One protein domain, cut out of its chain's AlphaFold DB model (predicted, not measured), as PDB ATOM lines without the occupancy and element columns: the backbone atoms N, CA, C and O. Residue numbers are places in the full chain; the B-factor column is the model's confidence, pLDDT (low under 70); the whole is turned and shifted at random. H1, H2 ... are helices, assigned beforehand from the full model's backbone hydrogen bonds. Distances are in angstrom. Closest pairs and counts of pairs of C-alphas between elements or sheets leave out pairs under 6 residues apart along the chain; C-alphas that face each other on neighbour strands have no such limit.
ATOM      1  N   ASP A   4     -16.115  59.455  17.164       83.56
ATOM      2  CA  ASP A   4     -15.937  58.967  15.788       83.56
ATOM      3  C   ASP A   4     -14.461  58.737  15.405       83.56
ATOM      4  O   ASP A   4     -14.137  57.744  14.756       83.56
ATOM      5  N   GLU A   5     -13.548  59.621  15.827       88.69
ATOM      6  CA  GLU A   5     -12.105  59.455  15.582       88.69
ATOM      7  C   GLU A   5     -11.543  58.259  16.367       88.69
ATOM      8  O   GLU A   5     -10.726  57.495  15.855       88.69
ATOM      9  N   LEU A   6     -12.018  58.059  17.602       88.75
ATOM     10  CA  LEU A   6     -11.647  56.911  18.432       88.75
ATOM     11  C   LEU A   6     -12.093  55.589  17.794       88.75
ATOM     12  O   LEU A   6     -11.304  54.644  17.748       88.75
ATOM     13  N   TRP A   7     -13.332  55.522  17.302       87.94
ATOM     14  CA  TRP A   7     -13.867  54.329  16.642       87.94
ATOM     15  C   TRP A   7     -13.065  53.944  15.405       87.94
ATOM     16  O   TRP A   7     -12.735  52.771  15.222       87.94
ATOM     17  N   GLU A   8     -12.699  54.932  14.595       92.00
ATOM     18  CA  GLU A   8     -11.912  54.709  13.390       92.00
ATOM     19  C   GLU A   8     -10.504  54.183  13.712       92.00
ATOM     20  O   GLU A   8     -10.028  53.240  13.079       92.00
ATOM     21  N   GLU A   9      -9.860  54.717  14.753       93.44
ATOM     22  CA  GLU A   9      -8.559  54.222  15.213       93.44
ATOM     23  C   GLU A   9      -8.631  52.778  15.741       93.44
ATOM     24  O   GLU A   9      -7.742  51.971  15.456       93.44
ATOM     25  N   VAL A  10      -9.679  52.430  16.498       93.38
ATOM     26  CA  VAL A  10      -9.879  51.062  17.009       93.38
ATOM     27  C   VAL A  10     -10.100  50.086  15.854       93.38
ATOM     28  O   VAL A  10      -9.462  49.030  15.814       93.38
ATOM     29  N   ARG A  11     -10.945  50.461  14.885       93.25
ATOM     30  CA  ARG A  11     -11.217  49.676  13.676       93.25
ATOM     31  C   ARG A  11      -9.938  49.445  12.869       93.25
ATOM     32  O   ARG A  11      -9.604  48.297  12.580       93.25
ATOM     33  N   GLN A  12      -9.185  50.509  12.584       95.69
ATOM     34  CA  GLN A  12      -7.924  50.419  11.845       95.69
ATOM     35  C   GLN A  12      -6.908  49.528  12.568       95.69
ATOM     36  O   GLN A  12      -6.266  48.678  11.957       95.69
ATOM     37  N   SER A  13      -6.810  49.658  13.894       95.94
ATOM     38  CA  SER A  13      -5.956  48.798  14.713       95.94
ATOM     39  C   SER A  13      -6.331  47.316  14.587       95.94
ATOM     40  O   SER A  13      -5.446  46.459  14.610       95.94
ATOM     41  N   GLY A  14      -7.625  47.005  14.475       95.81
ATOM     42  CA  GLY A  14      -8.124  45.654  14.212       95.81
ATOM     43  C   GLY A  14      -7.688  45.113  12.856       95.81
ATOM     44  O   GLY A  14      -7.159  44.002  12.783       95.81
ATOM     45  N   GLU A  15      -7.839  45.909  11.800       96.81
ATOM     46  CA  GLU A  15      -7.454  45.534  10.434       96.81
ATOM     47  C   GLU A  15      -5.948  45.301  10.298       96.81
ATOM     48  O   GLU A  15      -5.525  44.268   9.767       96.81
ATOM     49  N   ASP A  16      -5.134  46.207  10.842       97.81
ATOM     50  CA  ASP A  16      -3.673  46.109  10.801       97.81
ATOM     51  C   ASP A  16      -3.183  44.850  11.530       97.81
ATOM     52  O   ASP A  16      -2.325  44.102  11.041       97.81
ATOM     53  N   SER A  17      -3.763  44.584  12.702       97.88
ATOM     54  CA  SER A  17      -3.478  43.386  13.483       97.88
ATOM     55  C   SER A  17      -3.881  42.111  12.736       97.88
ATOM     56  O   SER A  17      -3.090  41.162  12.652       97.88
ATOM     57  N   ALA A  18      -5.084  42.085  12.152       97.56
ATOM     58  CA  ALA A  18      -5.575  40.949  11.385       97.56
ATOM     59  C   ALA A  18      -4.673  40.656  10.180       97.56
ATOM     60  O   ALA A  18      -4.244  39.515  10.016       97.56
ATOM     61  N   ALA A  19      -4.305  41.675   9.398       98.12
ATOM     62  CA  ALA A  19      -3.418  41.524   8.245       98.12
ATOM     63  C   ALA A  19      -2.051  40.939   8.642       98.12
ATOM     64  O   ALA A  19      -1.560  39.994   8.015       98.12
ATOM     65  N   ARG A  20      -1.451  41.448   9.727       98.25
ATOM     66  CA  ARG A  20      -0.165  40.957  10.245       98.25
ATOM     67  C   ARG A  20      -0.244  39.501  10.706       98.25
ATOM     68  O   ARG A  20       0.618  38.695  10.349       98.25
ATOM     69  N   LEU A  21      -1.253  39.154  11.505       98.44
ATOM     70  CA  LEU A  21      -1.406  37.800  12.041       98.44
ATOM     71  C   LEU A  21      -1.764  36.793  10.947       98.44
ATOM     72  O   LEU A  21      -1.237  35.684  10.964       98.44
ATOM     73  N   GLN A  22      -2.584  37.178   9.966       98.19
ATOM     74  CA  GLN A  22      -2.898  36.338   8.809       98.19
ATOM     75  C   GLN A  22      -1.656  36.045   7.967       98.19
ATOM     76  O   GLN A  22      -1.471  34.907   7.538       98.19
ATOM     77  N   LEU A  23      -0.767  37.027   7.771       98.25
ATOM     78  CA  LEU A  23       0.501  36.800   7.079       98.25
ATOM     79  C   LEU A  23       1.336  35.727   7.791       98.25
ATOM     80  O   LEU A  23       1.774  34.771   7.156       98.25
ATOM     81  N   LEU A  24       1.516  35.842   9.111       98.50
ATOM     82  CA  LEU A  24       2.280  34.862   9.892       98.50
ATOM     83  C   LEU A  24       1.603  33.493   9.916       98.50
ATOM     84  O   LEU A  24       2.265  32.487   9.663       98.50
ATOM     85  N   LEU A  25       0.287  33.459  10.133       98.50
ATOM     86  CA  LEU A  25      -0.525  32.249  10.062       98.50
ATOM     87  C   LEU A  25      -0.332  31.539   8.719       98.50
ATOM     88  O   LEU A  25      -0.178  30.319   8.684       98.50
ATOM     89  N   ASN A  26      -0.291  32.286   7.611       98.19
ATOM     90  CA  ASN A  26      -0.074  31.754   6.267       98.19
ATOM     91  C   ASN A  26       1.274  31.046   6.100       98.19
ATOM     92  O   ASN A  26       1.331  30.061   5.370       98.19
ATOM     93  N   THR A  27       2.295  31.461   6.852       98.19
ATOM     94  CA  THR A  27       3.647  30.876   6.825       98.19
ATOM     95  C   THR A  27       3.872  29.700   7.783       98.19
ATOM     96  O   THR A  27       4.985  29.185   7.843       98.19
ATOM     97  N   VAL A  28       2.868  29.284   8.565       98.75
ATOM     98  CA  VAL A  28       3.029  28.168   9.513       98.75
ATOM     99  C   VAL A  28       3.085  26.831   8.771       98.75
ATOM    100  O   VAL A  28       2.087  26.392   8.204       98.75
ATOM    101  N   GLU A  29       4.234  26.167   8.834       98.38
ATOM    102  CA  GLU A  29       4.487  24.850   8.228       98.38
ATOM    103  C   GLU A  29       5.223  23.878   9.169       98.38
ATOM    104  O   GLU A  29       5.212  22.663   8.964       98.38
ATOM    105  N   ASP A  30       5.817  24.391  10.245       98.62
ATOM    106  CA  ASP A  30       6.648  23.649  11.186       98.62
ATOM    107  C   ASP A  30       6.601  24.260  12.600       98.62
ATOM    108  O   ASP A  30       5.963  25.287  12.843       98.62
ATOM    109  N   LEU A  31       7.279  23.623  13.558       98.62
ATOM    110  CA  LEU A  31       7.339  24.113  14.937       98.62
ATOM    111  C   LEU A  31       7.959  25.528  15.038       98.62
ATOM    112  O   LEU A  31       7.363  26.374  15.706       98.62
ATOM    113  N   PRO A  32       9.103  25.846  14.397       98.69
ATOM    114  CA  PRO A  32       9.651  27.203  14.418       98.69
ATOM    115  C   PRO A  32       8.686  28.283  13.911       98.69
ATOM    116  O   PRO A  32       8.556  29.331  14.542       98.69
ATOM    117  N   SER A  33       8.011  28.057  12.782       98.69
ATOM    118  CA  SER A  33       7.025  28.997  12.233       98.69
ATOM    119  C   SER A  33       5.777  29.110  13.104       98.69
ATOM    120  O   SER A  33       5.279  30.218  13.303       98.69
ATOM    121  N   PHE A  34       5.335  28.009  13.711       98.81
ATOM    122  CA  PHE A  34       4.261  28.013  14.700       98.81
ATOM    123  C   PHE A  34       4.598  28.860  15.929       98.81
ATOM    124  O   PHE A  34       3.797  29.703  16.323       98.81
ATOM    125  N   ILE A  35       5.792  28.699  16.506       98.69
ATOM    126  CA  ILE A  35       6.206  29.495  17.670       98.69
ATOM    127  C   ILE A  35       6.291  30.984  17.321       98.69
ATOM    128  O   ILE A  35       5.852  31.804  18.122       98.69
ATOM    129  N   ARG A  36       6.752  31.352  16.114       98.69
ATOM    130  CA  ARG A  36       6.704  32.757  15.655       98.69
ATOM    131  C   ARG A  36       5.276  33.300  15.592       98.69
ATOM    132  O   ARG A  36       5.049  34.455  15.939       98.69
ATOM    133  N   PHE A  37       4.320  32.487  15.146       98.81
ATOM    134  CA  PHE A  37       2.912  32.877  15.131       98.81
ATOM    135  C   PHE A  37       2.353  33.054  16.553       98.81
ATOM    136  O   PHE A  37       1.704  34.061  16.823       98.81
ATOM    137  N   VAL A  38       2.629  32.116  17.466       98.69
ATOM    138  CA  VAL A  38       2.174  32.195  18.867       98.69
ATOM    139  C   VAL A  38       2.754  33.420  19.572       98.69
ATOM    140  O   VAL A  38       2.017  34.136  20.244       98.69
ATOM    141  N   ASP A  39       4.043  33.700  19.377       98.75
ATOM    142  CA  ASP A  39       4.698  34.892  19.920       98.75
ATOM    143  C   ASP A  39       4.053  36.181  19.388       98.75
ATOM    144  O   ASP A  39       3.712  37.083  20.151       98.75
ATOM    145  N   ALA A  40       3.774  36.250  18.083       98.62
ATOM    146  CA  ALA A  40       3.078  37.394  17.502       98.62
ATOM    147  C   ALA A  40       1.650  37.562  18.041       98.62
ATOM    148  O   ALA A  40       1.233  38.694  18.274       98.62
ATOM    149  N   LEU A  41       0.913  36.467  18.258       98.38
ATOM    150  CA  LEU A  41      -0.425  36.501  18.852       98.38
ATOM    151  C   LEU A  41      -0.384  36.964  20.318       98.38
ATOM    152  O   LEU A  41      -1.233  37.754  20.727       98.38
ATOM    153  N   SER A  42       0.622  36.531  21.084       98.19
ATOM    154  CA  SER A  42       0.854  36.993  22.460       98.19
ATOM    155  C   SER A  42       1.155  38.492  22.500       98.19
ATOM    156  O   SER A  42       0.496  39.238  23.218       98.19
ATOM    157  N   ASN A  43       2.082  38.956  21.660       98.25
ATOM    158  CA  ASN A  43       2.429  40.375  21.550       98.25
ATOM    159  C   ASN A  43       1.235  41.232  21.091       98.25
ATOM    160  O   ASN A  43       1.081  42.376  21.515       98.25
ATOM    161  N   ASP A  44       0.378  40.694  20.218       98.00
ATOM    162  CA  ASP A  44      -0.862  41.351  19.795       98.00
ATOM    163  C   ASP A  44      -1.836  41.548  20.959       98.00
ATOM    164  O   ASP A  44      -2.449  42.611  21.077       98.00
ATOM    165  N   ARG A  45      -1.935  40.546  21.841       96.44
ATOM    166  CA  ARG A  45      -2.758  40.617  23.045       96.44
ATOM    167  C   ARG A  45      -2.222  41.633  24.051       96.44
ATOM    168  O   ARG A  45      -2.985  42.455  24.552       96.44
ATOM    169  N   GLU A  46      -0.922  41.598  24.324       96.62
ATOM    170  CA  GLU A  46      -0.282  42.549  25.238       96.62
ATOM    171  C   GLU A  46      -0.446  43.994  24.752       96.62
ATOM    172  O   GLU A  46      -0.720  44.900  25.544       96.62
ATOM    173  N   ASP A  47      -0.338  44.220  23.440       96.69
ATOM    174  CA  ASP A  47      -0.585  45.528  22.841       96.69
ATOM    175  C   ASP A  47      -2.040  45.985  23.028       96.69
ATOM    176  O   ASP A  47      -2.267  47.150  23.365       96.69
ATOM    177  N   THR A  48      -3.017  45.082  22.887       94.88
ATOM    178  CA  THR A  48      -4.430  45.353  23.198       94.88
ATOM    179  C   THR A  48      -4.619  45.746  24.654       94.88
ATOM    180  O   THR A  48      -5.212  46.790  24.918       94.88
ATOM    181  N   ASP A  49      -4.093  44.966  25.600       93.81
ATOM    182  CA  ASP A  49      -4.244  45.243  27.034       93.81
ATOM    183  C   ASP A  49      -3.596  46.589  27.407       93.81
ATOM    184  O   ASP A  49      -4.162  47.394  28.158       93.81
ATOM    185  N   ARG A  50      -2.437  46.888  26.810       95.50
ATOM    186  CA  ARG A  50      -1.739  48.168  26.953       95.50
ATOM    187  C   ARG A  50      -2.573  49.330  26.400       95.50
ATOM    188  O   ARG A  50      -2.740  50.338  27.091       95.50
ATOM    189  N   LYS A  51      -3.100  49.213  25.175       94.31
ATOM    190  CA  LYS A  51      -3.956  50.234  24.544       94.31
ATOM    191  C   LYS A  51      -5.245  50.443  25.335       94.31
ATOM    192  O   LYS A  51      -5.571  51.587  25.634       94.31
ATOM    193  N   GLN A  52      -5.905  49.367  25.762       91.62
ATOM    194  CA  GLN A  52      -7.128  49.411  26.566       91.62
ATOM    195  C   GLN A  52      -6.899  50.105  27.915       91.62
ATOM    196  O   GLN A  52      -7.741  50.885  28.352       91.62
ATOM    197  N   SER A  53      -5.745  49.873  28.549       92.12
ATOM    198  CA  SER A  53      -5.377  50.522  29.815       92.12
ATOM    199  C   SER A  53      -5.114  52.022  29.663       92.12
ATOM    200  O   SER A  53      -5.404  52.794  30.574       92.12
ATOM    201  N   MET A  54      -4.550  52.449  28.528       92.38
ATOM    202  CA  MET A  54      -4.290  53.867  28.255       92.38
ATOM    203  C   MET A  54      -5.531  54.611  27.769       92.38
ATOM    204  O   MET A  54      -5.750  55.764  28.141       92.38
ATOM    205  N   ARG A  55      -6.316  53.969  26.907       90.75
ATOM    206  CA  ARG A  55      -7.509  54.537  26.293       90.75
ATOM    207  C   ARG A  55      -8.491  53.402  26.010       90.75
ATOM    208  O   ARG A  55      -8.329  52.726  24.994       90.75
ATOM    209  N   PRO A  56      -9.483  53.177  26.884       89.19
ATOM    210  CA  PRO A  56     -10.467  52.129  26.673       89.19
ATOM    211  C   PRO A  56     -11.114  52.270  25.298       89.19
ATOM    212  O   PRO A  56     -11.604  53.348  24.952       89.19
ATOM    213  N   ALA A  57     -11.091  51.197  24.511       80.44
ATOM    214  CA  ALA A  57     -12.012  51.085  23.396       80.44
ATOM    215  C   ALA A  57     -13.443  51.017  23.964       80.44
ATOM    216  O   ALA A  57     -13.624  50.588  25.111       80.44
ATOM    217  N   GLY A  58     -14.424  51.523  23.212       75.62
ATOM    218  CA  GLY A  58     -15.830  51.549  23.621       75.62
ATOM    219  C   GLY A  58     -16.405  50.152  23.895       75.62
ATOM    220  O   GLY A  58     -15.692  49.155  23.952       75.62
ATOM    221  N   THR A  59     -17.720  50.055  24.067       70.06
ATOM    222  CA  THR A  59     -18.371  48.787  24.449       70.06
ATOM    223  C   THR A  59     -18.364  47.712  23.366       70.06
ATOM    224  O   THR A  59     -18.562  46.548  23.697       70.06
ATOM    225  N   ASP A  60     -18.134  48.087  22.106       68.88
ATOM    226  CA  ASP A  60     -18.505  47.247  20.962       68.88
ATOM    227  C   ASP A  60     -17.311  46.542  20.298       68.88
ATOM    228  O   ASP A  60     -17.497  45.533  19.631       68.88
ATOM    229  N   LEU A  61     -16.082  47.051  20.463       74.81
ATOM    230  CA  LEU A  61     -14.874  46.477  19.857       74.81
ATOM    231  C   LEU A  61     -13.648  46.729  20.731       74.81
ATOM    232  O   LEU A  61     -13.398  47.859  21.145       74.81
ATOM    233  N   GLY A  62     -12.843  45.691  20.952       86.25
ATOM    234  CA  GLY A  62     -11.535  45.813  21.586       86.25
ATOM    235  C   GLY A  62     -10.451  46.286  20.615       86.25
ATOM    236  O   GLY A  62     -10.503  46.042  19.407       86.25
ATOM    237  N   TRP A  63      -9.401  46.914  21.150       94.62
ATOM    238  CA  TRP A  63      -8.191  47.202  20.377       94.62
ATOM    239  C   TRP A  63      -7.632  45.948  19.701       94.62
ATOM    240  O   TRP A  63      -7.684  44.847  20.252       94.62
ATOM    241  N   ASN A  64      -7.074  46.127  18.502       95.75
ATOM    242  CA  ASN A  64      -6.621  45.042  17.628       95.75
ATOM    243  C   ASN A  64      -7.718  44.015  17.272       95.75
ATOM    244  O   ASN A  64      -7.385  42.946  16.764       95.75
ATOM    245  N   GLY A  65      -9.005  44.315  17.491       93.62
ATOM    246  CA  GLY A  65     -10.119  43.427  17.141       93.62
ATOM    247  C   GLY A  65     -10.206  42.179  18.020       93.62
ATOM    248  O   GLY A  65     -10.542  41.107  17.529       93.62
ATOM    249  N   TRP A  66      -9.806  42.280  19.290       94.12
ATOM    250  CA  TRP A  66     -10.014  41.202  20.258       94.12
ATOM    251  C   TRP A  66     -11.433  41.258  20.814       94.12
ATOM    252  O   TRP A  66     -11.825  42.271  21.391       94.12
ATOM    253  N   GLU A  67     -12.143  40.142  20.709       91.25
ATOM    254  CA  GLU A  67     -13.486  39.973  21.274       91.25
ATOM    255  C   GLU A  67     -13.424  39.204  22.604       91.25
ATOM    256  O   GLU A  67     -14.166  39.471  23.548       91.25
ATOM    257  N   ASN A  68     -12.436  38.316  22.750       89.94
ATOM    258  CA  ASN A  68     -12.290  37.467  23.930       89.94
ATOM    259  C   ASN A  68     -11.290  38.029  24.950       89.94
ATOM    260  O   ASN A  68     -10.074  37.874  24.837       89.94
ATOM    261  N   GLY A  69     -11.813  38.659  26.005       86.38
ATOM    262  CA  GLY A  69     -11.029  39.362  27.028       86.38
ATOM    263  C   GLY A  69     -10.290  38.486  28.052       86.38
ATOM    264  O   GLY A  69      -9.371  38.980  28.699       86.38
ATOM    265  N   SER A  70     -10.641  37.209  28.210       92.56
ATOM    266  CA  SER A  70     -10.035  36.309  29.204       92.56
ATOM    267  C   SER A  70      -9.440  35.059  28.553       92.56
ATOM    268  O   SER A  70      -9.864  34.660  27.472       92.56
ATOM    269  N   ILE A  71      -8.512  34.381  29.240       95.31
ATOM    270  CA  ILE A  71      -7.986  33.092  28.759       95.31
ATOM    271  C   ILE A  71      -9.085  32.025  28.633       95.31
ATOM    272  O   ILE A  71      -9.032  31.195  27.732       95.31
ATOM    273  N   GLY A  72     -10.095  32.061  29.513       97.12
ATOM    274  CA  GLY A  72     -11.220  31.125  29.482       97.12
ATOM    275  C   GLY A  72     -12.063  31.300  28.223       97.12
ATOM    276  O   GLY A  72     -12.210  30.349  27.462       97.12
ATOM    277  N   THR A  73     -12.529  32.527  27.971       95.69
ATOM    278  CA  THR A  73     -13.326  32.858  26.777       95.69
ATOM    279  C   THR A  73     -12.526  32.635  25.492       95.69
ATOM    280  O   THR A  73     -13.031  32.035  24.557       95.69
ATOM    281  N   PHE A  74     -11.235  32.984  25.472       96.94
ATOM    282  CA  PHE A  74     -10.353  32.727  24.328       96.94
ATOM    283  C   PHE A  74     -10.282  31.237  23.945       96.94
ATOM    284  O   PHE A  74     -10.421  30.878  22.774       96.94
ATOM    285  N   LEU A  75     -10.067  30.353  24.927       97.94
ATOM    286  CA  LEU A  75      -9.983  28.911  24.678       97.94
ATOM    287  C   LEU A  75     -11.349  28.302  24.347       97.94
ATOM    288  O   LEU A  75     -11.426  27.391  23.521       97.94
ATOM    289  N   GLU A  76     -12.417  28.794  24.973       97.88
ATOM    290  CA  GLU A  76     -13.785  28.380  24.671       97.88
ATOM    291  C   GLU A  76     -14.147  28.696  23.217       97.88
ATOM    292  O   GLU A  76     -14.531  27.785  22.479       97.88
ATOM    293  N   SER A  77     -13.915  29.933  22.775       97.38
ATOM    294  CA  SER A  77     -14.155  30.390  21.405       97.38
ATOM    295  C   SER A  77     -13.331  29.627  20.370       97.38
ATOM    296  O   SER A  77     -13.863  29.189  19.348       97.38
ATOM    297  N   ALA A  78     -12.050  29.365  20.651       97.88
ATOM    298  CA  ALA A  78     -11.202  28.543  19.786       97.88
ATOM    299  C   ALA A  78     -11.796  27.138  19.560       97.88
ATOM    300  O   ALA A  78     -11.795  26.613  18.443       97.88
ATOM    301  N   VAL A  79     -12.336  26.522  20.617       97.94
ATOM    302  CA  VAL A  79     -12.979  25.202  20.546       97.94
ATOM    303  C   VAL A  79     -14.342  25.273  19.859       97.94
ATOM    304  O   VAL A  79     -14.671  24.374  19.076       97.94
ATOM    305  N   ALA A  80     -15.142  26.300  20.147       98.00
ATOM    306  CA  ALA A  80     -16.452  26.508  19.542       98.00
ATOM    307  C   ALA A  80     -16.335  26.631  18.015       98.00
ATOM    308  O   ALA A  80     -17.010  25.895  17.293       98.00
ATOM    309  N   TRP A  81     -15.361  27.411  17.538       98.19
ATOM    310  CA  TRP A  81     -15.068  27.557  16.115       98.19
ATOM    311  C   TRP A  81     -14.798  26.212  15.428       98.19
ATOM    312  O   TRP A  81     -15.362  25.922  14.372       98.19
ATOM    313  N   VAL A  82     -13.986  25.338  16.036       97.44
ATOM    314  CA  VAL A  82     -13.721  23.999  15.478       97.44
ATOM    315  C   VAL A  82     -14.988  23.153  15.437       97.44
ATOM    316  O   VAL A  82     -15.232  22.463  14.445       97.44
ATOM    317  N   LYS A  83     -15.786  23.170  16.511       97.19
ATOM    318  CA  LYS A  83     -17.018  22.375  16.599       97.19
ATOM    319  C   LYS A  83     -18.020  22.784  15.528       97.19
ATOM    320  O   LYS A  83     -18.586  21.903  14.882       97.19
ATOM    321  N   ASP A  84     -18.205  24.078  15.315       97.56
ATOM    322  CA  ASP A  84     -19.173  24.585  14.345       97.56
ATOM    323  C   ASP A  84     -18.729  24.346  12.904       97.56
ATOM    324  O   ASP A  84     -19.526  23.867  12.094       97.56
ATOM    325  N   ASN A  85     -17.440  24.515  12.599       96.62
ATOM    326  CA  ASN A  85     -16.918  24.133  11.287       96.62
ATOM    327  C   ASN A  85     -17.024  22.620  11.048       96.62
ATOM    328  O   ASN A  85     -17.405  22.207   9.958       96.62
ATOM    329  N   ARG A  86     -16.787  21.778  12.065       95.19
ATOM    330  CA  ARG A  86     -16.944  20.316  11.941       95.19
ATOM    331  C   ARG A  86     -18.386  19.841  11.796       95.19
ATOM    332  O   ARG A  86     -18.614  18.769  11.241       95.19
ATOM    333  N   ARG A  87     -19.360  20.607  12.297       94.94
ATOM    334  CA  ARG A  87     -20.785  20.346  12.038       94.94
ATOM    335  C   ARG A  87     -21.125  20.548  10.562       94.94
ATOM    336  O   ARG A  87     -21.955  19.808  10.044       94.94
ATOM    337  N   ALA A  88     -20.495  21.524   9.907       95.12
ATOM    338  CA  ALA A  88     -20.679  21.800   8.483       95.12
ATOM    339  C   ALA A  88     -19.836  20.877   7.583       95.12
ATOM    340  O   ALA A  88     -20.331  20.390   6.569       95.12
ATOM    341  N   ASP A  89     -18.589  20.612   7.972       95.25
ATOM    342  CA  ASP A  89     -17.636  19.756   7.268       95.25
ATOM    343  C   ASP A  89     -16.906  18.828   8.259       95.25
ATOM    344  O   ASP A  89     -15.956  19.248   8.926       95.25
ATOM    345  N   PRO A  90     -17.290  17.540   8.350       94.19
ATOM    346  CA  PRO A  90     -16.625  16.579   9.229       94.19
ATOM    347  C   PRO A  90     -15.121  16.416   8.965       94.19
ATOM    348  O   PRO A  90     -14.394  16.007   9.872       94.19
ATOM    349  N   ALA A  91     -14.650  16.730   7.752       94.12
ATOM    350  CA  ALA A  91     -13.244  16.646   7.373       94.12
ATOM    351  C   ALA A  91     -12.445  17.908   7.743       94.12
ATOM    352  O   ALA A  91     -11.226  17.926   7.559       94.12
ATOM    353  N   PHE A  92     -13.073  18.931   8.330       95.94
ATOM    354  CA  PHE A  92     -12.415  20.185   8.682       95.94
ATOM    355  C   PHE A  92     -11.123  19.973   9.494       95.94
ATOM    356  O   PHE A  92     -11.128  19.338  10.559       95.94
ATOM    357  N   LEU A  93     -10.021  20.527   8.965       94.62
ATOM    358  CA  LEU A  93      -8.631  20.421   9.448       94.62
ATOM    359  C   LEU A  93      -8.013  19.011   9.435       94.62
ATOM    360  O   LEU A  93      -6.898  18.848   9.922       94.62
ATOM    361  N   THR A  94      -8.692  17.996   8.896       92.12
ATOM    362  CA  THR A  94      -8.220  16.598   8.960       92.12
ATOM    363  C   THR A  94      -6.933  16.378   8.165       92.12
ATOM    364  O   THR A  94      -6.035  15.703   8.657       92.12
ATOM    365  N   ASP A  95      -6.816  16.997   6.989       93.81
ATOM    366  CA  ASP A  95      -5.635  16.886   6.115       93.81
ATOM    367  C   ASP A  95      -4.667  18.077   6.256       93.81
ATOM    368  O   ASP A  95      -3.680  18.189   5.527       93.81
ATOM    369  N   GLU A  96      -4.947  18.999   7.180       95.44
ATOM    370  CA  GLU A  96      -4.115  20.178   7.411       95.44
ATOM    371  C   GLU A  96      -2.848  19.793   8.192       95.44
ATOM    372  O   GLU A  96      -2.873  18.957   9.098       95.44
ATOM    373  N   ASN A  97      -1.730  20.460   7.895       97.25
ATOM    374  CA  ASN A  97      -0.534  20.385   8.730       97.25
ATOM    375  C   ASN A  97      -0.902  20.654  10.214       97.25
ATOM    376  O   ASN A  97      -1.518  21.684  10.500       97.25
ATOM    377  N   PRO A  98      -0.514  19.795  11.180       98.00
ATOM    378  CA  PRO A  98      -0.933  19.943  12.577       98.00
ATOM    379  C   PRO A  98      -0.549  21.281  13.226       98.00
ATOM    380  O   PRO A  98      -1.309  21.819  14.033       98.00
ATOM    381  N   TRP A  99       0.600  21.853  12.859       98.50
ATOM    382  CA  TRP A  99       1.038  23.165  13.343       98.50
ATOM    383  C   TRP A  99       0.163  24.281  12.786       98.50
ATOM    384  O   TRP A  99      -0.279  25.161  13.525       98.50
ATOM    385  N   LYS A 100      -0.154  24.200  11.491       98.56
ATOM    386  CA  LYS A 100      -1.063  25.127  10.818       98.56
ATOM    387  C   LYS A 100      -2.476  25.042  11.388       98.56
ATOM    388  O   LYS A 100      -3.068  26.076  11.691       98.56
ATOM    389  N   ALA A 101      -2.995  23.832  11.586       98.31
ATOM    390  CA  ALA A 101      -4.292  23.599  12.209       98.31
ATOM    391  C   ALA A 101      -4.339  24.217  13.612       98.31
ATOM    392  O   ALA A 101      -5.240  24.996  13.912       98.31
ATOM    393  N   THR A 102      -3.321  23.958  14.435       98.31
ATOM    394  CA  THR A 102      -3.220  24.527  15.788       98.31
ATOM    395  C   THR A 102      -3.177  26.057  15.757       98.31
ATOM    396  O   THR A 102      -3.886  26.704  16.523       98.31
ATOM    397  N   ALA A 103      -2.413  26.655  14.839       98.62
ATOM    398  CA  ALA A 103      -2.363  28.107  14.672       98.62
ATOM    399  C   ALA A 103      -3.726  28.703  14.281       98.62
ATOM    400  O   ALA A 103      -4.132  29.714  14.850       98.62
ATOM    401  N   ARG A 104      -4.467  28.060  13.364       98.50
ATOM    402  CA  ARG A 104      -5.825  28.485  12.974       98.50
ATOM    403  C   ARG A 104      -6.795  28.430  14.157       98.50
ATOM    404  O   ARG A 104      -7.569  29.361  14.340       98.50
ATOM    405  N   ILE A 105      -6.717  27.372  14.966       98.44
ATOM    406  CA  ILE A 105      -7.544  27.200  16.170       98.44
ATOM    407  C   ILE A 105      -7.265  28.319  17.178       98.44
ATOM    408  O   ILE A 105      -8.195  28.959  17.656       98.44
ATOM    409  N   LEU A 106      -5.989  28.598  17.467       98.44
ATOM    410  CA  LEU A 106      -5.615  29.682  18.380       98.44
ATOM    411  C   LEU A 106      -6.020  31.057  17.839       98.44
ATOM    412  O   LEU A 106      -6.492  31.895  18.600       98.44
ATOM    413  N   TYR A 107      -5.876  31.284  16.530       98.44
ATOM    414  CA  TYR A 107      -6.308  32.533  15.908       98.44
ATOM    415  C   TYR A 107      -7.820  32.745  16.047       98.44
ATOM    416  O   TYR A 107      -8.240  33.851  16.368       98.44
ATOM    417  N   ALA A 108      -8.629  31.694  15.879       98.06
ATOM    418  CA  ALA A 108     -10.077  31.763  16.064       98.06
ATOM    419  C   ALA A 108     -10.482  32.186  17.481       98.06
ATOM    420  O   ALA A 108     -11.436  32.937  17.643       98.06
ATOM    421  N   GLY A 109      -9.710  31.802  18.502       97.38
ATOM    422  CA  GLY A 109      -9.942  32.252  19.878       97.38
ATOM    423  C   GLY A 109      -9.931  33.775  20.047       97.38
ATOM    424  O   GLY A 109     -10.508  34.289  21.000       97.38
ATOM    425  N   LYS A 110      -9.312  34.524  19.129       95.25
ATOM    426  CA  LYS A 110      -9.279  35.991  19.167       95.25
ATOM    427  C   LYS A 110     -10.626  36.647  18.825       95.25
ATOM    428  O   LYS A 110     -10.969  37.635  19.471       95.25
ATOM    429  N   TYR A 111     -11.326  36.130  17.811       93.88
ATOM    430  CA  TYR A 111     -12.424  36.820  17.107       93.88
ATOM    431  C   TYR A 111     -13.722  36.007  17.004       93.88
ATOM    432  O   TYR A 111     -14.645  36.401  16.308       93.88
TER     433      TYR A 111
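AT A GLANCE: This is residues 4 to 111 of the 113 residues of an uncharacterized protein of Mesorhizobium sp. B2-1-8 (UniProt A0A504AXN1). H2, the longest helix, and H1 form a long hairpin; the shorter H4 packs along H2 near the hairpin's turn, and H3 crosses H4 on the side away from the hairpin. The printed part has 108 residues, with four named helices, H1 to H4 in order, and is all helix. It is compact, radius of gyration of the C-alphas 14.7 A, spanning 44 by 30 by 22 A.

HOW THE PARTS SIT: H2, residues 31 to 54, touches H1, residues 4 to 26, at a shallow tilt of 11 degrees, opposite ways; their closest C-alphas, Leu 24 and Phe 37, are 5.6 A apart. H4, residues 98 to 111, completes a bundle, three helices side by side: its closest C-alphas to H2 are Trp 99 and Phe 34, 6.0 A. H3, residues 71 to 88, touches H4 at a steep tilt of 67 degrees, C-alphas Ala 78 and Gly 109 closest at 3.9 A. Every O i to N i+4 pair is within hydrogen-bond range in H1, H2 and H3, 8 of 10 in H4.

IN THESE COORDINATES: H2 measures 34.6 A, H1 32.9 A, H3 26.5 A and H4 20.9 A from first to last C-alpha. C-alpha 4 is at (-15.937, 58.967, 15.788), C-alpha 111 at (-12.424, 36.820, 17.107).

THE WHOLE: The farthest C-alphas, Asp 4 and Asp 95, are 44.4 A apart. The printed part has no cut; the link H2 to H3 is long, and residue 60 is under pLDDT 70.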